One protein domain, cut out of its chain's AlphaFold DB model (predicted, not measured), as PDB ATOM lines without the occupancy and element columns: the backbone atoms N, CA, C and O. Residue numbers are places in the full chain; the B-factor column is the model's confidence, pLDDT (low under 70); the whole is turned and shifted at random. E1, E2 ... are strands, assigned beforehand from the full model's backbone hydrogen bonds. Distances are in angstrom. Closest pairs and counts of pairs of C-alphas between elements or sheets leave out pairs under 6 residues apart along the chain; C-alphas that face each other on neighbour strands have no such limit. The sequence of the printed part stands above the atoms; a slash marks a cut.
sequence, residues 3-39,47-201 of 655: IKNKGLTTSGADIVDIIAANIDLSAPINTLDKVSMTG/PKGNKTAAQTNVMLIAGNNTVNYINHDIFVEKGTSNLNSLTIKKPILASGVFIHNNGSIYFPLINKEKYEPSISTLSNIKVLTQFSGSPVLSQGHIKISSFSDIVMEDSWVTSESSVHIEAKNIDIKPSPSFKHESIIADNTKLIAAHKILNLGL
ATOM      1  N   ILE A   3       5.918 -14.743  57.623       80.19
ATOM      2  CA  ILE A   3       7.080 -15.369  56.989       80.19
ATOM      3  C   ILE A   3       8.252 -14.411  57.206       80.19
ATOM      4  O   ILE A   3       8.229 -13.271  56.745       80.19
ATOM      5  N   LYS A   4       9.243 -14.850  57.984       82.44
ATOM      6  CA  LYS A   4      10.378 -14.036  58.452       82.44
ATOM      7  C   LYS A   4      11.711 -14.723  58.126       82.44
ATOM      8  O   LYS A   4      11.742 -15.848  57.632       82.44
ATOM      9  N   ASN A   5      12.821 -14.068  58.463       81.19
ATOM     10  CA  ASN A   5      14.186 -14.590  58.328       81.19
ATOM     11  C   ASN A   5      14.572 -14.904  56.870       81.19
ATOM     12  O   ASN A   5      14.560 -14.006  56.034       81.19
ATOM     13  N   LYS A   6      14.952 -16.153  56.567       80.62
ATOM     14  CA  LYS A   6      15.445 -16.567  55.240       80.62
ATOM     15  C   LYS A   6      14.344 -16.694  54.178       80.62
ATOM     16  O   LYS A   6      14.676 -16.888  53.015       80.62
ATOM     17  N   GLY A   7      13.074 -16.554  54.559       85.06
ATOM     18  CA  GLY A   7      11.947 -16.720  53.644       85.06
ATOM     19  C   GLY A   7      11.522 -18.175  53.491       85.06
ATOM     20  O   GLY A   7      11.902 -19.027  54.295       85.06
ATOM     21  N   LEU A   8      10.714 -18.440  52.467       87.00
ATOM     22  CA  LEU A   8      10.268 -19.777  52.095       87.00
ATOM     23  C   LEU A   8      10.894 -20.160  50.755       87.00
ATOM     24  O   LEU A   8      10.684 -19.488  49.748       87.00
ATOM     25  N   THR A   9      11.659 -21.247  50.761       84.44
ATOM     26  CA  THR A   9      12.241 -21.846  49.559       84.44
ATOM     27  C   THR A   9      11.823 -23.300  49.478       84.44
ATOM     28  O   THR A   9      11.963 -24.019  50.468       84.44
ATOM     29  N   THR A  10      11.342 -23.736  48.320       77.88
ATOM     30  CA  THR A  10      11.016 -25.143  48.059       77.88
ATOM     31  C   THR A  10      11.549 -25.543  46.689       77.88
ATOM     32  O   THR A  10      11.572 -24.711  45.784       77.88
ATOM     33  N   SER A  11      11.978 -26.797  46.565       66.69
ATOM     34  CA  SER A  11      12.414 -27.426  45.318       66.69
ATOM     35  C   SER A  11      11.595 -28.700  45.106       66.69
ATOM     36  O   SER A  11      11.619 -29.582  45.970       66.69
ATOM     37  N   GLY A  12      10.874 -28.802  43.988       64.19
ATOM     38  CA  GLY A  12      10.145 -30.018  43.595       64.19
ATOM     39  C   GLY A  12       8.741 -30.228  44.186       64.19
ATOM     40  O   GLY A  12       8.207 -31.326  44.061       64.19
ATOM     41  N   ALA A  13       8.127 -29.223  44.819       75.31
ATOM     42  CA  ALA A  13       6.689 -29.263  45.119       75.31
ATOM     43  C   ALA A  13       5.880 -28.802  43.893       75.31
ATOM     44  O   ALA A  13       6.279 -27.841  43.242       75.31
ATOM     45  N   ASP A  14       4.729 -29.406  43.596       74.06
ATOM     46  CA  ASP A  14       3.865 -28.902  42.513       74.06
ATOM     47  C   ASP A  14       3.207 -27.566  42.901       74.06
ATOM     48  O   ASP A  14       3.164 -26.610  42.120       74.06
ATOM     49  N   ILE A  15       2.716 -27.483  44.143       80.50
ATOM     50  CA  ILE A  15       2.014 -26.322  44.698       80.50
ATOM     51  C   ILE A  15       2.454 -26.105  46.154       80.50
ATOM     52  O   ILE A  15       2.635 -27.061  46.909       80.50
ATOM     53  N   VAL A  16       2.618 -24.842  46.549       86.75
ATOM     54  CA  VAL A  16       2.774 -24.412  47.944       86.75
ATOM     55  C   VAL A  16       1.553 -23.610  48.369       86.75
ATOM     56  O   VAL A  16       1.386 -22.471  47.929       86.75
ATOM     57  N   ASP A  17       0.772 -24.174  49.287       87.12
ATOM     58  CA  ASP A  17      -0.402 -23.522  49.864       87.12
ATOM     59  C   ASP A  17      -0.077 -22.906  51.226       87.12
ATOM     60  O   ASP A  17       0.421 -23.573  52.136       87.12
ATOM     61  N   ILE A  18      -0.391 -21.621  51.389       89.00
ATOM     62  CA  ILE A  18      -0.275 -20.903  52.659       89.00
ATOM     63  C   ILE A  18      -1.640 -20.328  53.012       89.00
ATOM     64  O   ILE A  18      -2.093 -19.356  52.407       89.00
ATOM     65  N   ILE A  19      -2.278 -20.919  54.022       87.31
ATOM     66  CA  ILE A  19      -3.627 -20.556  54.462       87.31
ATOM     67  C   ILE A  19      -3.554 -20.028  55.896       87.31
ATOM     68  O   ILE A  19      -3.073 -20.717  56.795       87.31
ATOM     69  N   ALA A  20      -4.012 -18.798  56.134       85.56
ATOM     70  CA  ALA A  20      -4.018 -18.202  57.472       85.56
ATOM     71  C   ALA A  20      -5.054 -17.081  57.614       85.56
ATOM     72  O   ALA A  20      -5.429 -16.448  56.641       85.56
ATOM     73  N   ALA A  21      -5.443 -16.737  58.846       80.69
ATOM     74  CA  ALA A  21      -6.297 -15.566  59.094       80.69
ATOM     75  C   ALA A  21      -5.663 -14.245  58.612       80.69
ATOM     76  O   ALA A  21      -6.330 -13.389  58.045       80.69
ATOM     77  N   ASN A  22      -4.350 -14.114  58.810       85.88
ATOM     78  CA  ASN A  22      -3.539 -12.972  58.397       85.88
ATOM     79  C   ASN A  22      -2.211 -13.478  57.840       85.88
ATOM     80  O   ASN A  22      -1.634 -14.407  58.419       85.88
ATOM     81  N   ILE A  23      -1.696 -12.852  56.783       90.25
ATOM     82  CA  ILE A  23      -0.396 -13.193  56.187       90.25
ATOM     83  C   ILE A  23       0.463 -11.928  56.116       90.25
ATOM     84  O   ILE A  23       0.098 -10.959  55.461       90.25
ATOM     85  N   ASP A  24       1.620 -11.941  56.779       90.81
ATOM     86  CA  ASP A  24       2.650 -10.902  56.660       90.81
ATOM     87  C   ASP A  24       3.918 -11.513  56.051       90.81
ATOM     88  O   ASP A  24       4.643 -12.275  56.705       90.81
ATOM     89  N   LEU A  25       4.172 -11.202  54.781       90.94
ATOM     90  CA  LEU A  25       5.335 -11.670  54.040       90.94
ATOM     91  C   LEU A  25       6.496 -10.687  54.214       90.94
ATOM     92  O   LEU A  25       6.709  -9.806  53.385       90.94
ATOM     93  N   SER A  26       7.258 -10.855  55.297       88.88
ATOM     94  CA  SER A  26       8.433 -10.035  55.638       88.88
ATOM     95  C   SER A  26       9.771 -10.633  55.165       88.88
ATOM     96  O   SER A  26      10.822 -10.015  55.339       88.88
ATOM     97  N   ALA A  27       9.755 -11.821  54.561       89.00
ATOM     98  CA  ALA A  27      10.889 -12.499  53.923       89.00
ATOM     99  C   ALA A  27      10.417 -13.122  52.589       89.00
ATOM    100  O   ALA A  27       9.226 -13.388  52.476       89.00
ATOM    101  N   PRO A  28      11.282 -13.321  51.575       90.88
ATOM    102  CA  PRO A  28      10.842 -13.709  50.228       90.88
ATOM    103  C   PRO A  28      10.247 -15.125  50.153       90.88
ATOM    104  O   PRO A  28      10.622 -15.998  50.937       90.88
ATOM    105  N   ILE A  29       9.375 -15.368  49.171       92.31
ATOM    106  CA  ILE A  29       9.032 -16.720  48.697       92.31
ATOM    107  C   ILE A  29       9.783 -16.937  47.389       92.31
ATOM    108  O   ILE A  29       9.649 -16.134  46.471       92.31
ATOM    109  N   ASN A  30      10.572 -18.002  47.291       91.25
ATOM    110  CA  ASN A  30      11.250 -18.363  46.054       91.25
ATOM    111  C   ASN A  30      11.128 -19.863  45.796       91.25
ATOM    112  O   ASN A  30      11.706 -20.669  46.524       91.25
ATOM    113  N   THR A  31      10.387 -20.218  44.756       89.25
ATOM    114  CA  THR A  31      10.168 -21.604  44.331       89.25
ATOM    115  C   THR A  31      10.815 -21.914  42.978       89.25
ATOM    116  O   THR A  31      10.529 -22.939  42.364       89.25
ATOM    117  N   LEU A  32      11.678 -21.014  42.491       88.38
ATOM    118  CA  LEU A  32      12.464 -21.239  41.285       88.38
ATOM    119  C   LEU A  32      13.685 -22.097  41.613       88.38
ATOM    120  O   LEU A  32      14.508 -21.733  42.460       88.38
ATOM    121  N   ASP A  33      13.843 -23.188  40.874       87.00
ATOM    122  CA  ASP A  33      15.017 -24.043  40.974       87.00
ATOM    123  C   ASP A  33      16.161 -23.475  40.143       87.00
ATOM    124  O   ASP A  33      15.965 -22.960  39.040       87.00
ATOM    125  N   LYS A  34      17.387 -23.593  40.652       88.75
ATOM    126  CA  LYS A  34      18.578 -23.344  39.840       88.75
ATOM    127  C   LYS A  34      18.907 -24.582  39.026       88.75
ATOM    128  O   LYS A  34      18.863 -25.695  39.548       88.75
ATOM    129  N   VAL A  35      19.249 -24.381  37.761       88.69
ATOM    130  CA  VAL A  35      19.557 -25.461  36.825       88.69
ATOM    131  C   VAL A  35      20.805 -25.159  36.003       88.69
ATOM    132  O   VAL A  35      21.130 -24.001  35.717       88.69
ATOM    133  N   SER A  36      21.483 -26.230  35.604       89.88
ATOM    134  CA  SER A  36      22.632 -26.224  34.698       89.88
ATOM    135  C   SER A  36      22.308 -27.052  33.461       89.88
ATOM    136  O   SER A  36      21.594 -28.053  33.541       89.88
ATOM    137  N   MET A  37      22.824 -26.626  32.307       87.19
ATOM    138  CA  MET A  37      22.722 -27.408  31.076       87.19
ATOM    139  C   MET A  37      23.694 -28.585  31.157       87.19
ATOM    140  O   MET A  37      24.878 -28.395  31.443       87.19
ATOM    141  N   THR A  38      23.202 -29.791  30.931       86.06
ATOM    142  CA  THR A  38      24.008 -31.011  30.881       86.06
ATOM    143  C   THR A  38      24.657 -31.167  29.502       86.06
ATOM    144  O   THR A  38      24.307 -30.479  28.543       86.06
ATOM    145  N   GLY A  39      25.653 -32.055  29.391       81.00
ATOM    146  CA  GLY A  39      26.443 -32.224  28.161       81.00
ATOM    147  C   GLY A  39      25.652 -32.706  26.936       81.00
ATOM    148  O   GLY A  39      26.129 -32.574  25.816       81.00
ATOM    149  N   PRO A  47      22.179 -26.374  42.349       84.25
ATOM    150  CA  PRO A  47      22.227 -25.188  43.207       84.25
ATOM    151  C   PRO A  47      23.284 -24.143  42.803       84.25
ATOM    152  O   PRO A  47      23.188 -22.976  43.203       84.25
ATOM    153  N   LYS A  48      24.306 -24.545  42.036       86.81
ATOM    154  CA  LYS A  48      25.339 -23.662  41.472       86.81
ATOM    155  C   LYS A  48      25.033 -23.218  40.040       86.81
ATOM    156  O   LYS A  48      25.787 -22.413  39.496       86.81
ATOM    157  N   GLY A  49      23.931 -23.692  39.466       85.38
ATOM    158  CA  GLY A  49      23.469 -23.333  38.138       85.38
ATOM    159  C   GLY A  49      23.190 -21.841  37.989       85.38
ATOM    160  O   GLY A  49      22.873 -21.128  38.948       85.38
ATOM    161  N   ASN A  50      23.345 -21.366  36.755       86.44
ATOM    162  CA  ASN A  50      23.170 -19.966  36.376       86.44
ATOM    163  C   ASN A  50      21.823 -19.683  35.693       86.44
ATOM    164  O   ASN A  50      21.537 -18.523  35.407       86.44
ATOM    165  N   LYS A  51      21.011 -20.715  35.437       87.94
ATOM    166  CA  LYS A  51      19.649 -20.587  34.914       87.94
ATOM    167  C   LYS A  51      18.627 -20.923  35.992       87.94
ATOM    168  O   LYS A  51      18.927 -21.668  36.922       87.94
ATOM    169  N   THR A  52      17.417 -20.397  35.847       88.44
ATOM    170  CA  THR A  52      16.272 -20.723  36.701       88.44
ATOM    171  C   THR A  52      15.221 -21.525  35.947       88.44
ATOM    172  O   THR A  52      14.945 -21.266  34.774       88.44
ATOM    173  N   ALA A  53      14.617 -22.488  36.634       84.75
ATOM    174  CA  ALA A  53      13.495 -23.273  36.153       84.75
ATOM    175  C   ALA A  53      12.279 -23.048  37.055       84.75
ATOM    176  O   ALA A  53      12.384 -23.114  38.280       84.75
ATOM    177  N   ALA A  54      11.125 -22.780  36.447       79.25
ATOM    178  CA  ALA A  54       9.881 -22.569  37.172       79.25
ATOM    179  C   ALA A  54       9.029 -23.844  37.178       79.25
ATOM    180  O   ALA A  54       8.526 -24.269  36.137       79.25
ATOM    181  N   GLN A  55       8.850 -24.444  38.358       76.25
ATOM    182  CA  GLN A  55       8.098 -25.698  38.527       76.25
ATOM    183  C   GLN A  55       6.903 -25.538  39.468       76.25
ATOM    184  O   GLN A  55       5.815 -26.022  39.178       76.25
ATOM    185  N   THR A  56       7.089 -24.804  40.563       83.50
ATOM    186  CA  THR A  56       6.135 -24.770  41.672       83.50
ATOM    187  C   THR A  56       5.252 -23.528  41.652       83.50
ATOM    188  O   THR A  56       5.762 -22.401  41.606       83.50
ATOM    189  N   ASN A  57       3.940 -23.720  41.778       86.69
ATOM    190  CA  ASN A  57       2.980 -22.635  41.990       86.69
ATOM    191  C   ASN A  57       2.879 -22.257  43.474       86.69
ATOM    192  O   ASN A  57       3.070 -23.091  44.355       86.69
ATOM    193  N   VAL A  58       2.541 -21.001  43.757       91.38
ATOM    194  CA  VAL A  58       2.306 -20.499  45.116       91.38
ATOM    195  C   VAL A  58       0.860 -20.043  45.236       91.38
ATOM    196  O   VAL A  58       0.411 -19.205  44.454       91.38
ATOM    197  N   MET A  59       0.152 -20.553  46.240       91.81
ATOM    198  CA  MET A  59      -1.189 -20.112  46.601       91.81
ATOM    199  C   MET A  59      -1.190 -19.517  48.014       91.81
ATOM    200  O   MET A  59      -0.840 -20.179  48.988       91.81
ATOM    201  N   LEU A  60      -1.589 -18.251  48.138       92.56
ATOM    202  CA  LEU A  60      -1.755 -17.559  49.416       92.56
ATOM    203  C   LEU A  60      -3.239 -17.279  49.645       92.56
ATOM    204  O   LEU A  60      -3.852 -16.542  48.874       92.56
ATOM    205  N   ILE A  61      -3.809 -17.824  50.716       89.19
ATOM    206  CA  ILE A  61      -5.213 -17.614  51.078       89.19
ATOM    207  C   ILE A  61      -5.267 -17.021  52.484       89.19
ATOM    208  O   ILE A  61      -4.973 -17.686  53.480       89.19
ATOM    209  N   ALA A  62      -5.633 -15.744  52.563       87.94
ATOM    210  CA  ALA A  62      -5.797 -15.018  53.812       87.94
ATOM    211  C   ALA A  62      -7.278 -14.818  54.176       87.94
ATOM    212  O   ALA A  62      -8.130 -14.614  53.313       87.94
ATOM    213  N   GLY A  63      -7.591 -14.879  55.471       79.88
ATOM    214  CA  GLY A  63      -8.932 -14.650  56.012       79.88
ATOM    215  C   GLY A  63      -9.484 -15.805  56.848       79.88
ATOM    216  O   GLY A  63      -8.769 -16.740  57.218       79.88
ATOM    217  N   ASN A  64     -10.778 -15.738  57.162       76.69
ATOM    218  CA  ASN A  64     -11.473 -16.840  57.820       76.69
ATOM    219  C   ASN A  64     -11.737 -17.936  56.785       76.69
ATOM    220  O   ASN A  64     -12.534 -17.747  55.868       76.69
ATOM    221  N   ASN A  65     -11.042 -19.061  56.928       73.62
ATOM    222  CA  ASN A  65     -11.072 -20.169  55.984       73.62
ATOM    223  C   ASN A  65     -11.362 -21.474  56.733       73.62
ATOM    224  O   ASN A  65     -10.767 -21.729  57.780       73.62
ATOM    225  N   THR A  66     -12.220 -22.312  56.162       71.00
ATOM    226  CA  THR A  66     -12.418 -23.707  56.561       71.00
ATOM    227  C   THR A  66     -11.819 -24.604  55.484       71.00
ATOM    228  O   THR A  66     -12.188 -24.499  54.319       71.00
ATOM    229  N   VAL A  67     -10.893 -25.487  55.858       71.81
ATOM    230  CA  VAL A  67     -10.237 -26.415  54.923       71.81
ATOM    231  C   VAL A  67     -10.755 -27.826  55.167       71.81
ATOM    232  O   VAL A  67     -10.648 -28.350  56.277       71.81
ATOM    233  N   ASN A  68     -11.300 -28.455  54.130       72.25
ATOM    234  CA  ASN A  68     -11.617 -29.874  54.134       72.25
ATOM    235  C   ASN A  68     -10.388 -30.668  53.674       72.25
ATOM    236  O   ASN A  68     -10.121 -30.772  52.482       72.25
ATOM    237  N   TYR A  69      -9.663 -31.273  54.615       69.50
ATOM    238  CA  TYR A  69      -8.444 -32.042  54.327       69.50
ATOM    239  C   TYR A  69      -8.670 -33.347  53.544       69.50
ATOM    240  O   TYR A  69      -7.711 -33.897  53.018       69.50
ATOM    241  N   ILE A  70      -9.903 -33.861  53.467       69.62
ATOM    242  CA  ILE A  70     -10.195 -35.099  52.723       69.62
ATOM    243  C   ILE A  70     -10.310 -34.795  51.227       69.62
ATOM    244  O   ILE A  70      -9.736 -35.500  50.399       69.62
ATOM    245  N   ASN A  71     -11.015 -33.716  50.887       73.06
ATOM    246  CA  ASN A  71     -11.284 -33.342  49.497       73.06
ATOM    247  C   ASN A  71     -10.359 -32.229  48.985       73.06
ATOM    248  O   ASN A  71     -10.381 -31.923  47.801       73.06
ATOM    249  N   HIS A  72      -9.558 -31.631  49.871       60.28
ATOM    250  CA  HIS A  72      -8.764 -30.422  49.632       60.28
ATOM    251  C   HIS A  72      -9.605 -29.188  49.249       60.28
ATOM    252  O   HIS A  72      -9.083 -28.219  48.702       60.28
ATOM    253  N   ASP A  73     -10.900 -29.186  49.586       69.62
ATOM    254  CA  ASP A  73     -11.774 -28.031  49.373       69.62
ATOM    255  C   ASP A  73     -11.480 -26.943  50.409       69.62
ATOM    256  O   ASP A  73     -11.473 -27.193  51.620       69.62
ATOM    257  N   ILE A  74     -11.287 -25.709  49.944       64.56
ATOM    258  CA  ILE A  74     -11.095 -24.541  50.804       64.56
ATOM    259  C   ILE A  74     -12.356 -23.684  50.733       64.56
ATOM    260  O   ILE A  74     -12.667 -23.078  49.708       64.56
ATOM    261  N   PHE A  75     -13.083 -23.623  51.843       66.69
ATOM    262  CA  PHE A  75     -14.248 -22.768  52.014       66.69
ATOM    263  C   PHE A  75     -13.823 -21.461  52.664       66.69
ATOM    264  O   PHE A  75     -13.461 -21.411  53.838       66.69
ATOM    265  N   VAL A  76     -13.897 -20.388  51.896       63.16
ATOM    266  CA  VAL A  76     -13.627 -19.043  52.388       63.16
ATOM    267  C   VAL A  76     -14.912 -18.496  53.020       63.16
ATOM    268  O   VAL A  76     -15.919 -18.308  52.332       63.16
ATOM    269  N   GLU A  77     -14.919 -18.264  54.335       63.81
ATOM    270  CA  GLU A  77     -16.089 -17.703  55.017       63.81
ATOM    271  C   GLU A  77     -16.274 -16.238  54.608       63.81
ATOM    272  O   GLU A  77     -15.349 -15.431  54.709       63.81
ATOM    273  N   LYS A  78     -17.488 -15.858  54.191       55.56
ATOM    274  CA  LYS A  78     -17.844 -14.455  53.929       55.56
ATOM    275  C   LYS A  78     -17.925 -13.683  55.252       55.56
ATOM    276  O   LYS A  78     -19.000 -13.522  55.821       55.56
ATOM    277  N   GLY A  79     -16.781 -13.230  55.756       53.00
ATOM    278  CA  GLY A  79     -16.671 -12.396  56.953       53.00
ATOM    279  C   GLY A  79     -16.555 -10.907  56.617       53.00
ATOM    280  O   GLY A  79     -15.839 -10.526  55.699       53.00
ATOM    281  N   THR A  80     -17.237 -10.060  57.387       47.12
ATOM    282  CA  THR A  80     -17.295  -8.590  57.246       47.12
ATOM    283  C   THR A  80     -16.159  -7.842  57.960       47.12
ATOM    284  O   THR A  80     -16.216  -6.618  58.089       47.12
ATOM    285  N   SER A  81     -15.138  -8.533  58.476       49.38
ATOM    286  CA  SER A  81     -14.105  -7.892  59.293       49.38
ATOM    287  C   SER A  81     -12.945  -7.346  58.448       49.38
ATOM    288  O   SER A  81     -12.164  -8.088  57.858       49.38
ATOM    289  N   ASN A  82     -12.746  -6.026  58.512       53.16
ATOM    290  CA  ASN A  82     -11.570  -5.294  58.001       53.16
ATOM    291  C   ASN A  82     -10.234  -5.693  58.682       53.16
ATOM    292  O   ASN A  82      -9.231  -5.003  58.528       53.16
ATOM    293  N   LEU A  83     -10.221  -6.756  59.494       54.53
ATOM    294  CA  LEU A  83      -9.095  -7.165  60.340       54.53
ATOM    295  C   LEU A  83      -8.165  -8.180  59.665       54.53
ATOM    296  O   LEU A  83      -7.058  -8.388  60.154       54.53
ATOM    297  N   ASN A  84      -8.599  -8.804  58.566       64.62
ATOM    298  CA  ASN A  84      -7.817  -9.811  57.855       64.62
ATOM    299  C   ASN A  84      -7.041  -9.155  56.706       64.62
ATOM    300  O   ASN A  84      -7.608  -8.820  55.669       64.62
ATOM    301  N   SER A  85      -5.740  -8.944  56.888       77.38
ATOM    302  CA  SER A  85      -4.874  -8.327  55.878       77.38
ATOM    303  C   SER A  85      -3.806  -9.302  55.388       77.38
ATOM    304  O   SER A  85      -3.272 -10.124  56.143       77.38
ATOM    305  N   LEU A  86      -3.496  -9.194  54.099       90.12
ATOM    306  CA  LEU A  86      -2.343  -9.835  53.487       90.12
ATOM    307  C   LEU A  86      -1.371  -8.726  53.099       90.12
ATOM    308  O   LEU A  86      -1.692  -7.878  52.272       90.12
ATOM    309  N   THR A  87      -0.197  -8.710  53.722       92.69
ATOM    310  CA  THR A  87       0.842  -7.714  53.439       92.69
ATOM    311  C   THR A  87       2.028  -8.380  52.755       92.69
ATOM    312  O   THR A  87       2.609  -9.318  53.302       92.69
ATOM    313  N   ILE A  88       2.407  -7.883  51.578       93.19
ATOM    314  CA  ILE A  88       3.543  -8.365  50.785       93.19
ATOM    315  C   ILE A  88       4.648  -7.333  50.882       93.19
ATOM    316  O   ILE A  88       4.574  -6.294  50.245       93.19
ATOM    317  N   LYS A  89       5.671  -7.605  51.695       91.50
ATOM    318  CA  LYS A  89       6.826  -6.707  51.865       91.50
ATOM    319  C   LYS A  89       8.043  -7.162  51.070       91.50
ATOM    320  O   LYS A  89       9.001  -6.414  50.932       91.50
ATOM    321  N   LYS A  90       8.044  -8.413  50.604       91.00
ATOM    322  CA  LYS A  90       9.186  -9.058  49.952       91.00
ATOM    323  C   LYS A  90       8.771  -9.791  48.677       91.00
ATOM    324  O   LYS A  90       7.592 -10.107  48.537       91.00
ATOM    325  N   PRO A  91       9.733 -10.088  47.786       92.81
ATOM    326  CA  PRO A  91       9.453 -10.758  46.523       92.81
ATOM    327  C   PRO A  91       8.802 -12.142  46.672       92.81
ATOM    328  O   PRO A  91       9.179 -12.921  47.554       92.81
ATOM    329  N   ILE A  92       7.889 -12.460  45.753       94.25
ATOM    330  CA  ILE A  92       7.390 -13.808  45.462       94.25
ATOM    331  C   ILE A  92       7.880 -14.188  44.062       94.25
ATOM    332  O   ILE A  92       7.481 -13.568  43.079       94.25
ATOM    333  N   LEU A  93       8.741 -15.198  43.977       93.00
ATOM    334  CA  LEU A  93       9.258 -15.760  42.732       93.00
ATOM    335  C   LEU A  93       8.733 -17.188  42.601       93.00
ATOM    336  O   LEU A  93       9.086 -18.040  43.420       93.00
ATOM    337  N   ALA A  94       7.870 -17.443  41.622       91.50
ATOM    338  CA  ALA A  94       7.229 -18.748  41.465       91.50
ATOM    339  C   ALA A  94       6.829 -19.044  40.021       91.50
ATOM    340  O   ALA A  94       6.877 -18.172  39.171       91.50
ATOM    341  N   SER A  95       6.395 -20.269  39.735       87.50
ATOM    342  CA  SER A  95       5.900 -20.633  38.402       87.50
ATOM    343  C   SER A  95       4.524 -20.043  38.089       87.50
ATOM    344  O   SER A  95       4.219 -19.720  36.949       87.50
ATOM    345  N   GLY A  96       3.721 -19.831  39.122       90.62
ATOM    346  CA  GLY A  96       2.410 -19.203  39.073       90.62
ATOM    347  C   GLY A  96       2.050 -18.738  40.475       90.62
ATOM    348  O   GLY A  96       2.510 -19.325  41.459       90.62
ATOM    349  N   VAL A  97       1.275 -17.662  40.581       94.25
ATOM    350  CA  VAL A  97       0.952 -17.046  41.874       94.25
ATOM    351  C   VAL A  97      -0.541 -16.780  41.968       94.25
ATOM    352  O   VAL A  97      -1.099 -16.023  41.177       94.25
ATOM    353  N   PHE A  98      -1.183 -17.379  42.964       94.56
ATOM    354  CA  PHE A  98      -2.604 -17.226  43.246       94.56
ATOM    355  C   PHE A  98      -2.770 -16.648  44.644       94.56
ATOM    356  O   PHE A  98      -2.346 -17.242  45.628       94.56
ATOM    357  N   ILE A  99      -3.367 -15.469  44.744       95.00
ATOM    358  CA  ILE A  99      -3.570 -14.782  46.014       95.00
ATOM    359  C   ILE A  99      -5.055 -14.504  46.181       95.00
ATOM    360  O   ILE A  99      -5.705 -13.943  45.294       95.00
ATOM    361  N   HIS A 100      -5.583 -14.875  47.338       91.69
ATOM    362  CA  HIS A 100      -6.947 -14.587  47.739       91.69
ATOM    363  C   HIS A 100      -6.966 -14.029  49.162       91.69
ATOM    364  O   HIS A 100      -6.358 -14.609  50.060       91.69
ATOM    365  N   ASN A 101      -7.652 -12.906  49.383       88.56
ATOM    366  CA  ASN A 101      -7.876 -12.376  50.727       88.56
ATOM    367  C   ASN A 101      -9.308 -11.859  50.920       88.56
ATOM    368  O   ASN A 101      -9.842 -11.135  50.081       88.56
ATOM    369  N   ASN A 102      -9.900 -12.148  52.078       82.81
ATOM    370  CA  ASN A 102     -11.191 -11.571  52.459       82.81
ATOM    371  C   ASN A 102     -11.125 -10.076  52.765       82.81
ATOM    372  O   ASN A 102     -12.076  -9.349  52.497       82.81
ATOM    373  N   GLY A 103     -10.024  -9.613  53.354       84.75
ATOM    374  CA  GLY A 103      -9.784  -8.186  53.535       84.75
ATOM    375  C   GLY A 103      -8.788  -7.659  52.514       84.75
ATOM    376  O   GLY A 103      -8.605  -8.230  51.437       84.75
ATOM    377  N   SER A 104      -8.146  -6.545  52.839       90.50
ATOM    378  CA  SER A 104      -7.300  -5.823  51.889       90.50
ATOM    379  C   SER A 104      -5.928  -6.482  51.691       90.50
ATOM    380  O   SER A 104      -5.372  -7.097  52.609       90.50
ATOM    381  N   ILE A 105      -5.376  -6.350  50.487       94.00
ATOM    382  CA  ILE A 105      -4.011  -6.765  50.146       94.00
ATOM    383  C   ILE A 105      -3.157  -5.509  49.998       94.00
ATOM    384  O   ILE A 105      -3.490  -4.620  49.215       94.00
ATOM    385  N   TYR A 106      -2.049  -5.443  50.731       93.50
ATOM    386  CA  TYR A 106      -1.158  -4.287  50.735       93.50
ATOM    387  C   TYR A 106       0.252  -4.674  50.297       93.50
ATOM    388  O   TYR A 106       0.872  -5.566  50.880       93.50
ATOM    389  N   PHE A 107       0.776  -3.949  49.315       93.44
ATOM    390  CA  PHE A 107       2.196  -3.887  48.985       93.44
ATOM    391  C   PHE A 107       2.674  -2.516  49.469       93.44
ATOM    392  O   PHE A 107       2.424  -1.530  48.780       93.44
ATOM    393  N   PRO A 108       3.211  -2.409  50.696       87.25
ATOM    394  CA  PRO A 108       3.507  -1.116  51.294       87.25
ATOM    395  C   PRO A 108       4.801  -0.529  50.735       87.25
ATOM    396  O   PRO A 108       5.754  -1.263  50.471       87.25
ATOM    397  N   LEU A 109       4.881   0.802  50.697       78.38
ATOM    398  CA  LEU A 109       6.147   1.496  50.494       78.38
ATOM    399  C   LEU A 109       7.126   1.152  51.626       78.38
ATOM    400  O   LEU A 109       6.878   1.462  52.796       78.38
ATOM    401  N   ILE A 110       8.281   0.573  51.288       69.19
ATOM    402  CA  ILE A 110       9.338   0.298  52.268       69.19
ATOM    403  C   ILE A 110      10.561   1.152  51.968       69.19
ATOM    404  O   ILE A 110      11.539   0.727  51.355       69.19
ATOM    405  N   ASN A 111      10.516   2.384  52.472       59.50
ATOM    406  CA  ASN A 111      11.673   3.264  52.482       59.50
ATOM    407  C   ASN A 111      12.836   2.560  53.205       59.50
ATOM    408  O   ASN A 111      12.726   2.278  54.399       59.50
ATOM    409  N   LYS A 112      13.965   2.374  52.501       55.56
ATOM    410  CA  LYS A 112      15.274   1.876  52.993       55.56
ATOM    411  C   LYS A 112      15.562   0.371  52.891       55.56
ATOM    412  O   LYS A 112      16.580  -0.058  53.438       55.56
ATOM    413  N   GLU A 113      14.768  -0.438  52.194       55.94
ATOM    414  CA  GLU A 113      15.119  -1.854  51.990       55.94
ATOM    415  C   GLU A 113      15.761  -2.145  50.625       55.94
ATOM    416  O   GLU A 113      15.488  -1.491  49.628       55.94
ATOM    417  N   LYS A 114      16.640  -3.160  50.585       55.56
ATOM    418  CA  LYS A 114      17.357  -3.612  49.375       55.56
ATOM    419  C   LYS A 114      16.437  -4.253  48.317       55.56
ATOM    420  O   LYS A 114      16.879  -4.466  47.194       55.56
ATOM    421  N   TYR A 115      15.204  -4.608  48.681       61.66
ATOM    422  CA  TYR A 115      14.265  -5.324  47.817       61.66
ATOM    423  C   TYR A 115      12.871  -4.715  47.942       61.66
ATOM    424  O   TYR A 115      12.349  -4.629  49.052       61.66
ATOM    425  N   GLU A 116      12.293  -4.343  46.804       77.31
ATOM    426  CA  GLU A 116      10.931  -3.821  46.674       77.31
ATOM    427  C   GLU A 116       9.900  -4.973  46.680       77.31
ATOM    428  O   GLU A 116      10.210  -6.082  46.207       77.31
ATOM    429  N   PRO A 117       8.678  -4.758  47.207       89.81
ATOM    430  CA  PRO A 117       7.586  -5.719  47.091       89.81
ATOM    431  C   PRO A 117       7.320  -6.082  45.630       89.81
ATOM    432  O   PRO A 117       7.075  -5.213  44.797       89.81
ATOM    433  N   SER A 118       7.365  -7.372  45.307       93.38
ATOM    434  CA  SER A 118       7.225  -7.811  43.920       93.38
ATOM    435  C   SER A 118       6.674  -9.219  43.788       93.38
ATOM    436  O   SER A 118       6.827 -10.053  44.683       93.38
ATOM    437  N   ILE A 119       6.031  -9.487  42.656       96.31
ATOM    438  CA  ILE A 119       5.591 -10.827  42.265       96.31
ATOM    439  C   ILE A 119       6.094 -11.079  40.850       96.31
ATOM    440  O   ILE A 119       5.801 -10.303  39.946       96.31
ATOM    441  N   SER A 120       6.840 -12.162  40.651       94.56
ATOM    442  CA  SER A 120       7.388 -12.515  39.346       94.56
ATOM    443  C   SER A 120       7.210 -13.992  39.046       94.56
ATOM    444  O   SER A 120       7.487 -14.843  39.897       94.56
ATOM    445  N   THR A 121       6.801 -14.284  37.811       93.19
ATOM    446  CA  THR A 121       6.797 -15.644  37.256       93.19
ATOM    447  C   THR A 121       7.851 -15.880  36.177       93.19
ATOM    448  O   THR A 121       7.831 -16.896  35.481       93.19
ATOM    449  N   LEU A 122       8.808 -14.957  36.043       91.25
ATOM    450  CA  LEU A 122       9.889 -15.067  35.069       91.25
ATOM    451  C   LEU A 122      10.858 -16.201  35.426       91.25
ATOM    452  O   LEU A 122      11.314 -16.326  36.565       91.25
ATOM    453  N   SER A 123      11.240 -16.990  34.424       86.94
ATOM    454  CA  SER A 123      12.284 -18.012  34.545       86.94
ATOM    455  C   SER A 123      12.974 -18.253  33.209       86.94
ATOM    456  O   SER A 123      12.429 -17.937  32.157       86.94
ATOM    457  N   ASN A 124      14.183 -18.819  33.227       87.12
ATOM    458  CA  ASN A 124      14.871 -19.153  31.978       87.12
ATOM    459  C   ASN A 124      14.260 -20.376  31.281       87.12
ATOM    460  O   ASN A 124      14.417 -20.520  30.069       87.12
ATOM    461  N   ILE A 125      13.649 -21.285  32.044       79.44
ATOM    462  CA  ILE A 125      13.156 -22.580  31.570       79.44
ATOM    463  C   ILE A 125      11.779 -22.859  32.176       79.44
ATOM    464  O   ILE A 125      11.619 -22.897  33.399       79.44
ATOM    465  N   LYS A 126      10.800 -23.138  31.311       71.06
ATOM    466  CA  LYS A 126       9.488 -23.662  31.706       71.06
ATOM    467  C   LYS A 126       9.542 -25.180  31.734       71.06
ATOM    468  O   LYS A 126       9.974 -25.805  30.768       71.06
ATOM    469  N   VAL A 127       9.115 -25.763  32.846       68.56
ATOM    470  CA  VAL A 127       9.143 -27.212  33.048       68.56
ATOM    471  C   VAL A 127       7.737 -27.769  32.879       68.56
ATOM    472  O   VAL A 127       6.766 -27.198  33.371       68.56
ATOM    473  N   LEU A 128       7.641 -28.888  32.165       65.25
ATOM    474  CA  LEU A 128       6.432 -29.698  32.109       65.25
ATOM    475  C   LEU A 128       6.356 -30.508  33.409       65.25
ATOM    476  O   LEU A 128       7.144 -31.436  33.592       65.25
ATOM    477  N   THR A 129       5.456 -30.145  34.320       58.91
ATOM    478  CA  THR A 129       5.212 -30.916  35.547       58.91
ATOM    479  C   THR A 129       4.099 -31.937  35.303       58.91
ATOM    480  O   THR A 129       3.433 -31.903  34.268       58.91
ATOM    481  N   GLN A 130       3.910 -32.896  36.210       58.62
ATOM    482  CA  GLN A 130       2.789 -33.836  36.156       58.62
ATOM    483  C   GLN A 130       1.968 -33.707  37.436       58.62
ATOM    484  O   GLN A 130       2.448 -34.075  38.500       58.62
ATOM    485  N   PHE A 131       0.722 -33.246  37.331       56.91
ATOM    486  CA  PHE A 131      -0.211 -33.228  38.456       56.91
ATOM    487  C   PHE A 131      -1.233 -34.350  38.279       56.91
ATOM    488  O   PHE A 131      -1.924 -34.414  37.260       56.91
ATOM    489  N   SER A 132      -1.329 -35.257  39.254       59.34
ATOM    490  CA  SER A 132      -2.236 -36.419  39.198       59.34
ATOM    491  C   SER A 132      -2.110 -37.244  37.899       59.34
ATOM    492  O   SER A 132      -3.104 -37.689  37.331       59.34
ATOM    493  N   GLY A 133      -0.883 -37.414  37.386       59.03
ATOM    494  CA  GLY A 133      -0.595 -38.173  36.158       59.03
ATOM    495  C   GLY A 133      -0.863 -37.432  34.840       59.03
ATOM    496  O   GLY A 133      -0.589 -37.982  33.776       59.03
ATOM    497  N   SER A 134      -1.354 -36.190  34.888       51.47
ATOM    498  CA  SER A 134      -1.555 -35.348  33.704       51.47
ATOM    499  C   SER A 134      -0.437 -34.315  33.575       51.47
ATOM    500  O   SER A 134      -0.092 -33.683  34.576       51.47
ATOM    501  N   PRO A 135       0.132 -34.100  32.376       53.44
ATOM    502  CA  PRO A 135       1.115 -33.048  32.173       53.44
ATOM    503  C   PRO A 135       0.472 -31.672  32.395       53.44
ATOM    504  O   PRO A 135      -0.510 -31.325  31.742       53.44
ATOM    505  N   VAL A 136       1.042 -30.884  33.303       58.78
ATOM    506  CA  VAL A 136       0.685 -29.490  33.554       58.78
ATOM    507  C   VAL A 136       1.861 -28.628  33.114       58.78
ATOM    508  O   VAL A 136       2.969 -28.719  33.632       58.78
ATOM    509  N   LEU A 137       1.627 -27.786  32.113       61.16
ATOM    510  CA  LEU A 137       2.554 -26.718  31.763       61.16
ATOM    511  C   LEU A 137       2.228 -25.530  32.655       61.16
ATOM    512  O   LEU A 137       1.110 -25.015  32.613       61.16
ATOM    513  N   SER A 138       3.196 -25.081  33.449       64.50
ATOM    514  CA  SER A 138       3.026 -23.808  34.130       64.50
ATOM    515  C   SER A 138       3.035 -22.679  33.107       64.50
ATOM    516  O   SER A 138       4.008 -22.469  32.377       64.50
ATOM    517  N   GLN A 139       1.919 -21.962  33.042       70.62
ATOM    518  CA  GLN A 139       1.722 -20.883  32.086       70.62
ATOM    519  C   GLN A 139       2.195 -19.530  32.630       70.62
ATOM    520  O   GLN A 139       2.183 -18.561  31.887       70.62
ATOM    521  N   GLY A 140       2.686 -19.432  33.873       84.44
ATOM    522  CA  GLY A 140       3.198 -18.157  34.392       84.44
ATOM    523  C   GLY A 140       2.123 -17.216  34.935       84.44
ATOM    524  O   GLY A 140       2.416 -16.044  35.156       84.44
ATOM    525  N   HIS A 141       0.882 -17.666  35.122       91.62
ATOM    526  CA  HIS A 141      -0.225 -16.789  35.511       91.62
ATOM    527  C   HIS A 141      -0.087 -16.234  36.931       91.62
ATOM    528  O   HIS A 141       0.267 -16.949  37.871       91.62
ATOM    529  N   ILE A 142      -0.459 -14.965  37.086       97.25
ATOM    530  CA  ILE A 142      -0.616 -14.301  38.375       97.25
ATOM    531  C   ILE A 142      -2.082 -13.894  38.521       97.25
ATOM    532  O   ILE A 142      -2.595 -13.117  37.716       97.25
ATOM    533  N   LYS A 143      -2.762 -14.400  39.552       97.44
ATOM    534  CA  LYS A 143      -4.116 -13.983  39.929       97.44
ATOM    535  C   LYS A 143      -4.117 -13.461  41.360       97.44
ATOM    536  O   LYS A 143      -3.768 -14.193  42.279       97.44
ATOM    537  N   ILE A 144      -4.557 -12.226  41.556       97.56
ATOM    538  CA  ILE A 144      -4.649 -11.577  42.867       97.56
ATOM    539  C   ILE A 144      -6.098 -11.149  43.068       97.56
ATOM    540  O   ILE A 144      -6.643 -10.408  42.258       97.56
ATOM    541  N   SER A 145      -6.736 -11.629  44.128       95.12
ATOM    542  CA  SER A 145      -8.150 -11.371  44.391       95.12
ATOM    543  C   SER A 145      -8.394 -10.941  45.832       95.12
ATOM    544  O   SER A 145      -7.837 -11.521  46.766       95.12
ATOM    545  N   SER A 146      -9.235  -9.928  46.015       91.06
ATOM    546  CA  SER A 146      -9.642  -9.424  47.325       91.06
ATOM    547  C   SER A 146     -11.123  -9.045  47.338       91.06
ATOM    548  O   SER A 146     -11.632  -8.500  46.363       91.06
ATOM    549  N   PHE A 147     -11.832  -9.268  48.451       86.88
ATOM    550  CA  PHE A 147     -13.171  -8.674  48.635       86.88
ATOM    551  C   PHE A 147     -13.126  -7.190  49.053       86.88
ATOM    552  O   PHE A 147     -14.163  -6.524  49.086       86.88
ATOM    553  N   SER A 148     -11.939  -6.667  49.366       89.50
ATOM    554  CA  SER A 148     -11.682  -5.289  49.787       89.50
ATOM    555  C   SER A 148     -10.678  -4.636  48.824       89.50
ATOM    556  O   SER A 148     -10.774  -4.826  47.613       89.50
ATOM    557  N   ASP A 149      -9.751  -3.829  49.327       93.69
ATOM    558  CA  ASP A 149      -8.834  -3.039  48.515       93.69
ATOM    559  C   ASP A 149      -7.541  -3.807  48.211       93.69
ATOM    560  O   ASP A 149      -6.989  -4.491  49.075       93.69
ATOM    561  N   ILE A 150      -7.021  -3.646  46.996       96.94
ATOM    562  CA  ILE A 150      -5.649  -4.008  46.635       96.94
ATOM    563  C   ILE A 150      -4.879  -2.708  46.424       96.94
ATOM    564  O   ILE A 150      -5.219  -1.921  45.540       96.94
ATOM    565  N   VAL A 151      -3.852  -2.477  47.239       96.62
ATOM    566  CA  VAL A 151      -3.027  -1.265  47.175       96.62
ATOM    567  C   VAL A 151      -1.585  -1.648  46.873       96.62
ATOM    568  O   VAL A 151      -0.947  -2.361  47.648       96.62
ATOM    569  N   MET A 152      -1.092  -1.163  45.738       96.19
ATOM    570  CA  MET A 152       0.250  -1.377  45.217       96.19
ATOM    571  C   MET A 152       1.062  -0.083  45.331       96.19
ATOM    572  O   MET A 152       0.916   0.802  44.492       96.19
ATOM    573  N   GLU A 153       1.890   0.045  46.370       93.31
ATOM    574  CA  GLU A 153       2.830   1.163  46.547       93.31
ATOM    575  C   GLU A 153       4.253   0.691  46.246       93.31
ATOM    576  O   GLU A 153       4.690  -0.308  46.818       93.31
ATOM    577  N   ASP A 154       4.962   1.394  45.355       91.50
ATOM    578  CA  ASP A 154       6.332   1.073  44.908       91.50
ATOM    579  C   ASP A 154       6.565  -0.433  44.721       91.50
ATOM    580  O   ASP A 154       7.510  -1.024  45.250       91.50
ATOM    581  N   SER A 155       5.644  -1.066  43.996       93.31
ATOM    582  CA  SER A 155       5.638  -2.500  43.767       93.31
ATOM    583  C   SER A 155       5.410  -2.829  42.304       93.31
ATOM    584  O   SER A 155       4.826  -2.047  41.547       93.31
ATOM    585  N   TRP A 156       5.897  -4.002  41.906       95.00
ATOM    586  CA  TRP A 156       5.776  -4.479  40.537       95.00
ATOM    587  C   TRP A 156       5.319  -5.935  40.463       95.00
ATOM    588  O   TRP A 156       5.657  -6.775  41.303       95.00
ATOM    589  N   VAL A 157       4.526  -6.233  39.439       97.44
ATOM    590  CA  VAL A 157       4.018  -7.573  39.145       97.44
ATOM    591  C   VAL A 157       4.379  -7.920  37.708       97.44
ATOM    592  O   VAL A 157       3.989  -7.207  36.787       97.44
ATOM    593  N   THR A 158       5.113  -9.012  37.502       96.69
ATOM    594  CA  THR A 158       5.590  -9.401  36.170       96.69
ATOM    595  C   THR A 158       5.293 -10.854  35.842       96.69
ATOM    596  O   THR A 158       5.621 -11.761  36.607       96.69
ATOM    597  N   SER A 159       4.727 -11.077  34.661       94.75
ATOM    598  CA  SER A 159       4.437 -12.397  34.107       94.75
ATOM    599  C   SER A 159       4.742 -12.430  32.611       94.75
ATOM    600  O   SER A 159       4.555 -11.442  31.918       94.75
ATOM    601  N   GLU A 160       5.165 -13.578  32.079       89.00
ATOM    602  CA  GLU A 160       5.233 -13.775  30.619       89.00
ATOM    603  C   GLU A 160       3.873 -14.121  29.992       89.00
ATOM    604  O   GLU A 160       3.787 -14.282  28.781       89.00
ATOM    605  N   SER A 161       2.826 -14.312  30.803       92.25
ATOM    606  CA  SER A 161       1.496 -14.709  30.338       92.25
ATOM    607  C   SER A 161       0.427 -13.735  30.799       92.25
ATOM    608  O   SER A 161       0.043 -12.857  30.041       92.25
ATOM    609  N   SER A 162      -0.075 -13.832  32.029       95.88
ATOM    610  CA  SER A 162      -1.164 -12.946  32.431       95.88
ATOM    611  C   SER A 162      -1.110 -12.504  33.875       95.88
ATOM    612  O   SER A 162      -0.812 -13.298  34.771       95.88
ATOM    613  N   VAL A 163      -1.537 -11.265  34.093       98.50
ATOM    614  CA  VAL A 163      -1.797 -10.683  35.406       98.50
ATOM    615  C   VAL A 163      -3.285 -10.360  35.504       98.50
ATOM    616  O   VAL A 163      -3.801  -9.536  34.756       98.50
ATOM    617  N   HIS A 164      -3.989 -11.012  36.427       98.50
ATOM    618  CA  HIS A 164      -5.403 -10.768  36.704       98.50
ATOM    619  C   HIS A 164      -5.572 -10.287  38.144       98.50
ATOM    620  O   HIS A 164      -5.315 -11.037  39.087       98.50
ATOM    621  N   ILE A 165      -6.022  -9.047  38.317       98.56
ATOM    622  CA  ILE A 165      -6.274  -8.444  39.626       98.56
ATOM    623  C   ILE A 165      -7.767  -8.144  39.760       98.56
ATOM    624  O   ILE A 165      -8.340  -7.458  38.915       98.56
ATOM    625  N   GLU A 166      -8.387  -8.650  40.823       98.06
ATOM    626  CA  GLU A 166      -9.808  -8.473  41.124       98.06
ATOM    627  C   GLU A 166     -10.000  -7.958  42.557       98.06
ATOM    628  O   GLU A 166      -9.514  -8.568  43.509       98.06
ATOM    629  N   ALA A 167     -10.695  -6.834  42.733       95.62
ATOM    630  CA  ALA A 167     -10.871  -6.216  44.049       95.62
ATOM    631  C   ALA A 167     -12.180  -5.427  44.181       95.62
ATOM    632  O   ALA A 167     -12.909  -5.214  43.214       95.62
ATOM    633  N   LYS A 168     -12.456  -4.888  45.371       93.75
ATOM    634  CA  LYS A 168     -13.397  -3.769  45.518       93.75
ATOM    635  C   LYS A 168     -12.806  -2.485  44.941       93.75
ATOM    636  O   LYS A 168     -13.457  -1.828  44.129       93.75
ATOM    637  N   ASN A 169     -11.580  -2.150  45.346       97.19
ATOM    638  CA  ASN A 169     -10.796  -1.052  44.787       97.19
ATOM    639  C   ASN A 169      -9.378  -1.523  44.457       97.19
ATOM    640  O   ASN A 169      -8.806  -2.311  45.207       97.19
ATOM    641  N   ILE A 170      -8.803  -1.010  43.369       98.56
ATOM    642  CA  ILE A 170      -7.400  -1.241  43.001       98.56
ATOM    643  C   ILE A 170      -6.702   0.115  42.927       98.56
ATOM    644  O   ILE A 170      -7.109   0.982  42.156       98.56
ATOM    645  N   ASP A 171      -5.652   0.292  43.715       98.31
ATOM    646  CA  ASP A 171      -4.845   1.507  43.741       98.31
ATOM    647  C   ASP A 171      -3.391   1.161  43.380       98.31
ATOM    648  O   ASP A 171      -2.712   0.491  44.154       98.31
ATOM    649  N   ILE A 172      -2.904   1.648  42.237       98.00
ATOM    650  CA  ILE A 172      -1.502   1.542  41.802       98.00
ATOM    651  C   ILE A 172      -0.850   2.909  42.008       98.00
ATOM    652  O   ILE A 172      -1.241   3.883  41.363       98.00
ATOM    653  N   LYS A 173       0.089   2.992  42.953       95.00
ATOM    654  CA  LYS A 173       0.629   4.236  43.518       95.00
ATOM    655  C   LYS A 173       2.160   4.189  43.621       95.00
ATOM    656  O   LYS A 173       2.685   4.134  44.733       95.00
ATOM    657  N   PRO A 174       2.891   4.206  42.497       92.00
ATOM    658  CA  PRO A 174       4.322   4.426  42.562       92.00
ATOM    659  C   PRO A 174       4.637   5.858  43.011       92.00
ATOM    660  O   PRO A 174       3.911   6.814  42.726       92.00
ATOM    661  N   SER A 175       5.746   6.001  43.717       88.88
ATOM    662  CA  SER A 175       6.378   7.253  44.071       88.88
ATOM    663  C   SER A 175       7.158   7.801  42.870       88.88
ATOM    664  O   SER A 175       7.591   7.036  42.009       88.88
ATOM    665  N   PRO A 176       7.441   9.116  42.817       82.81
ATOM    666  CA  PRO A 176       8.257   9.694  41.745       82.81
ATOM    667  C   PRO A 176       9.676   9.108  41.629       82.81
ATOM    668  O   PRO A 176      10.343   9.300  40.617       82.81
ATOM    669  N   SER A 177      10.173   8.440  42.675       83.94
ATOM    670  CA  SER A 177      11.475   7.762  42.679       83.94
ATOM    671  C   SER A 177      11.433   6.325  42.160       83.94
ATOM    672  O   SER A 177      12.500   5.746  41.942       83.94
ATOM    673  N   PHE A 178      10.244   5.749  41.982       85.19
ATOM    674  CA  PHE A 178      10.069   4.381  41.514       85.19
ATOM    675  C   PHE A 178      10.428   4.278  40.026       85.19
ATOM    676  O   PHE A 178       9.958   5.066  39.208       85.19
ATOM    677  N   LYS A 179      11.300   3.327  39.674       83.38
ATOM    678  CA  LYS A 179      11.877   3.206  38.318       83.38
ATOM    679  C   LYS A 179      11.395   1.987  37.535       83.38
ATOM    680  O   LYS A 179      11.882   1.751  36.432       83.38
ATOM    681  N   HIS A 180      10.506   1.196  38.118       87.50
ATOM    682  CA  HIS A 180       9.985  -0.018  37.506       87.50
ATOM    683  C   HIS A 180       8.572   0.210  36.970       87.50
ATOM    684  O   HIS A 180       7.830   1.059  37.461       87.50
ATOM    685  N   GLU A 181       8.190  -0.568  35.962       93.69
ATOM    686  CA  GLU A 181       6.796  -0.657  35.539       93.69
ATOM    687  C   GLU A 181       6.009  -1.384  36.639       93.69
ATOM    688  O   GLU A 181       6.467  -2.395  37.176       93.69
ATOM    689  N   SER A 182       4.834  -0.875  37.006       96.69
ATOM    690  CA  SER A 182       4.025  -1.460  38.078       96.69
ATOM    691  C   SER A 182       3.446  -2.820  37.679       96.69
ATOM    692  O   SER A 182       3.299  -3.702  38.526       96.69
ATOM    693  N   ILE A 183       3.107  -3.010  36.401       98.25
ATOM    694  CA  ILE A 183       2.621  -4.290  35.875       98.25
ATOM    695  C   ILE A 183       3.220  -4.540  34.491       98.25
ATOM    696  O   ILE A 183       3.124  -3.678  33.620       98.25
ATOM    697  N   ILE A 184       3.776  -5.737  34.294       97.88
ATOM    698  CA  ILE A 184       4.297  -6.223  33.009       97.88
ATOM    699  C   ILE A 184       3.698  -7.601  32.724       97.88
ATOM    700  O   ILE A 184       3.882  -8.529  33.516       97.88
ATOM    701  N   ALA A 185       2.987  -7.757  31.611       96.75
ATOM    702  CA  ALA A 185       2.374  -9.033  31.234       96.75
ATOM    703  C   ALA A 185       2.224  -9.186  29.716       96.75
ATOM    704  O   ALA A 185       2.317  -8.208  28.987       96.75
ATOM    705  N   ASP A 186       1.926 -10.388  29.221       95.62
ATOM    706  CA  ASP A 186       1.365 -10.521  27.868       95.62
ATOM    707  C   ASP A 186      -0.101 -10.030  27.873       95.62
ATOM    708  O   ASP A 186      -0.461  -9.147  27.096       95.62
ATOM    709  N   ASN A 187      -0.903 -10.449  28.857       97.94
ATOM    710  CA  ASN A 187      -2.268  -9.962  29.079       97.94
ATOM    711  C   ASN A 187      -2.478  -9.434  30.511       97.94
ATOM    712  O   ASN A 187      -2.268 -10.159  31.488       97.94
ATOM    713  N   THR A 188      -2.959  -8.201  30.650       98.69
ATOM    714  CA  THR A 188      -3.338  -7.625  31.947       98.69
ATOM    715  C   THR A 188      -4.845  -7.433  32.038       98.69
ATOM    716  O   THR A 188      -5.450  -6.747  31.216       98.69
ATOM    717  N   LYS A 189      -5.453  -7.968  33.101       98.75
ATOM    718  CA  LYS A 189      -6.868  -7.781  33.424       98.75
ATOM    719  C   LYS A 189      -7.046  -7.195  34.820       98.75
ATOM    720  O   LYS A 189      -6.693  -7.832  35.809       98.75
ATOM    721  N   LEU A 190      -7.655  -6.017  34.903       98.75
ATOM    722  CA  LEU A 190      -7.990  -5.349  36.159       98.75
ATOM    723  C   LEU A 190      -9.508  -5.232  36.301       98.75
ATOM    724  O   LEU A 190     -10.169  -4.614  35.469       98.75
ATOM    725  N   ILE A 191     -10.065  -5.806  37.364       98.62
ATOM    726  CA  ILE A 191     -11.498  -5.752  37.662       98.62
ATOM    727  C   ILE A 191     -11.688  -5.173  39.059       98.62
ATOM    728  O   ILE A 191     -11.224  -5.744  40.043       98.62
ATOM    729  N   ALA A 192     -12.407  -4.060  39.169       97.50
ATOM    730  CA  ALA A 192     -12.809  -3.520  40.459       97.50
ATOM    731  C   ALA A 192     -14.326  -3.402  40.562       97.50
ATOM    732  O   ALA A 192     -14.982  -2.863  39.676       97.50
ATOM    733  N   ALA A 193     -14.894  -3.820  41.690       93.31
ATOM    734  CA  ALA A 193     -16.315  -3.611  41.953       93.31
ATOM    735  C   ALA A 193     -16.675  -2.121  42.085       93.31
ATOM    736  O   ALA A 193     -17.836  -1.754  41.918       93.31
ATOM    737  N   HIS A 194     -15.702  -1.262  42.408       95.12
ATOM    738  CA  HIS A 194     -15.909   0.170  42.572       95.12
ATOM    739  C   HIS A 194     -14.900   0.993  41.770       95.12
ATOM    740  O   HIS A 194     -15.243   1.481  40.695       95.12
ATOM    741  N   LYS A 195     -13.662   1.156  42.243       97.62
ATOM    742  CA  LYS A 195     -12.719   2.103  41.635       97.62
ATOM    743  C   LYS A 195     -11.372   1.472  41.307       97.62
ATOM    744  O   LYS A 195     -10.822   0.723  42.108       97.62
ATOM    745  N   ILE A 196     -10.802   1.875  40.177       98.75
ATOM    746  CA  ILE A 196      -9.383   1.681  39.863       98.75
ATOM    747  C   ILE A 196      -8.714   3.056  39.754       98.75
ATOM    748  O   ILE A 196      -9.196   3.933  39.032       98.75
ATOM    749  N   LEU A 197      -7.615   3.256  40.481       98.56
ATOM    750  CA  LEU A 197      -6.725   4.410  40.356       98.56
ATOM    751  C   LEU A 197      -5.359   3.936  39.869       98.56
ATOM    752  O   LEU A 197      -4.687   3.180  40.568       98.56
ATOM    753  N   ASN A 198      -4.944   4.429  38.707       98.31
ATOM    754  CA  ASN A 198      -3.618   4.196  38.162       98.31
ATOM    755  C   ASN A 198      -2.786   5.483  38.194       98.31
ATOM    756  O   ASN A 198      -3.171   6.480  37.581       98.31
ATOM    757  N   LEU A 199      -1.662   5.441  38.907       96.94
ATOM    758  CA  LEU A 199      -0.594   6.448  38.887       96.94
ATOM    759  C   LEU A 199       0.722   5.867  38.338       96.94
ATOM    760  O   LEU A 199       1.733   6.556  38.349       96.94
ATOM    761  N   GLY A 200       0.732   4.594  37.925       95.75
ATOM    762  CA  GLY A 200       1.928   3.894  37.463       95.75
ATOM    763  C   GLY A 200       1.862   3.448  36.013       95.75
ATOM    764  O   GLY A 200       0.884   3.707  35.310       95.75
ATOM    765  N   LEU A 201       2.918   2.766  35.580       97.25
ATOM    766  CA  LEU A 201       3.044   2.219  34.232       97.25
ATOM    767  C   LEU A 201       2.572   0.760  34.195       97.25
ATOM    768  O   LEU A 201       3.062  -0.084  34.949       97.25
TER     769      LEU A 201
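What this domain is: This is residues 3 to 39 and 47 to 201 of the 655 residues of an uncharacterized protein of Vibrio cidicii (UniProt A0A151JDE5). The chain is wound in stacked turns, a solenoid with walls of parallel strands: E1, E5, E9 and E14 make one wall, E2, E8, E10 and E15 a second, E11 and E16 a shorter third, and the bent E17 and E18 close one end of the stack. Three small antiparallel pairs, E3 with E4 and the hairpins E6 with E7 and E12 with E13, lie around it, and residues 68 to 73 stick out. The 192 printed residues have no named helix and 18 strands, E1 to E18 in that order along the chain, class all strand. Twelve strands form one branched, twisted sheet, its neighbour pairs parallel; the whole is compact, with a radius of gyration of the C-alphas of 16.7 A and spans of 54 by 47 by 34 A.

Where its parts are: The sheet holds E1, residues 15 to 20, from C-alpha 15 at (2.014, -26.322, 44.698); E2, 23 to 25; E5, 57 to 62, 16.6 A long; E8, 86 to 88; E9, 96 to 101, 17.0 A; E10, 105 to 107; E11, 118 to 120; E14, 142 to 146; E15, 149 to 153; E16, 156 to 158; E17, 162 to 173, 20.5 A; and E18, 183 to 198, ending at C-alpha 198 (-3.618, 4.196, 38.162). Outside it are E3, 32 to 37; E4, 51 to 54; E6, 65 to 68; E7, 73 to 76; E12, 128 to 131; and E13, 134 to 137.

How they stand to each other: E17 bends by 119 degrees at residue 168, with E14 and E15 on one side and E18 on the other; N 144 and O 164 are 2.8 A apart, N 152 and O 171 2.8 A, N 165 and O 189 2.9 A. E18 bends by 143 degrees at residue 194 and pairs with E16 at residues 183 to 184, N 184 to O 157 at 2.9 A. E9 has E14 on one side, N 143 to O 97 at 2.8 A, and E5 on the other, N 58 to O 96 at 2.8 A; E1 is an edge strand beside E5, N 16 to O 57 at 2.8 A. E10 has E15 on one side, N 107 to O 151 at 2.9 A, and E8 on the other side, N 106 to O 86 at 2.9 A; E2 is an edge strand beside E8, N 25 to O 87 at 2.9 A. Edge strand E11 is beside E16, N 158 to O 119 at 2.8 A. The antiparallel pairs have N 53 to O 33 at 2.8 A for E3 and E4, N 66 to O 75 at 2.8 A in hairpin E6 and E7, and N 136 to O 129 at 2.8 A in hairpin E12 and E13.

The domain as a whole: The C-alphas of Gly 39 and Thr 80, the two farthest apart, are 57.6 A apart. Residues 40 to 46 are not printed; C-alphas 39 and 47 are 17.1 A apart across the cut. Of the links that are printed whole, none is long. Mean pLDDT of the printed part is 84.2; 35 residues are under 70, among them 72 to 84 and 127 to 138.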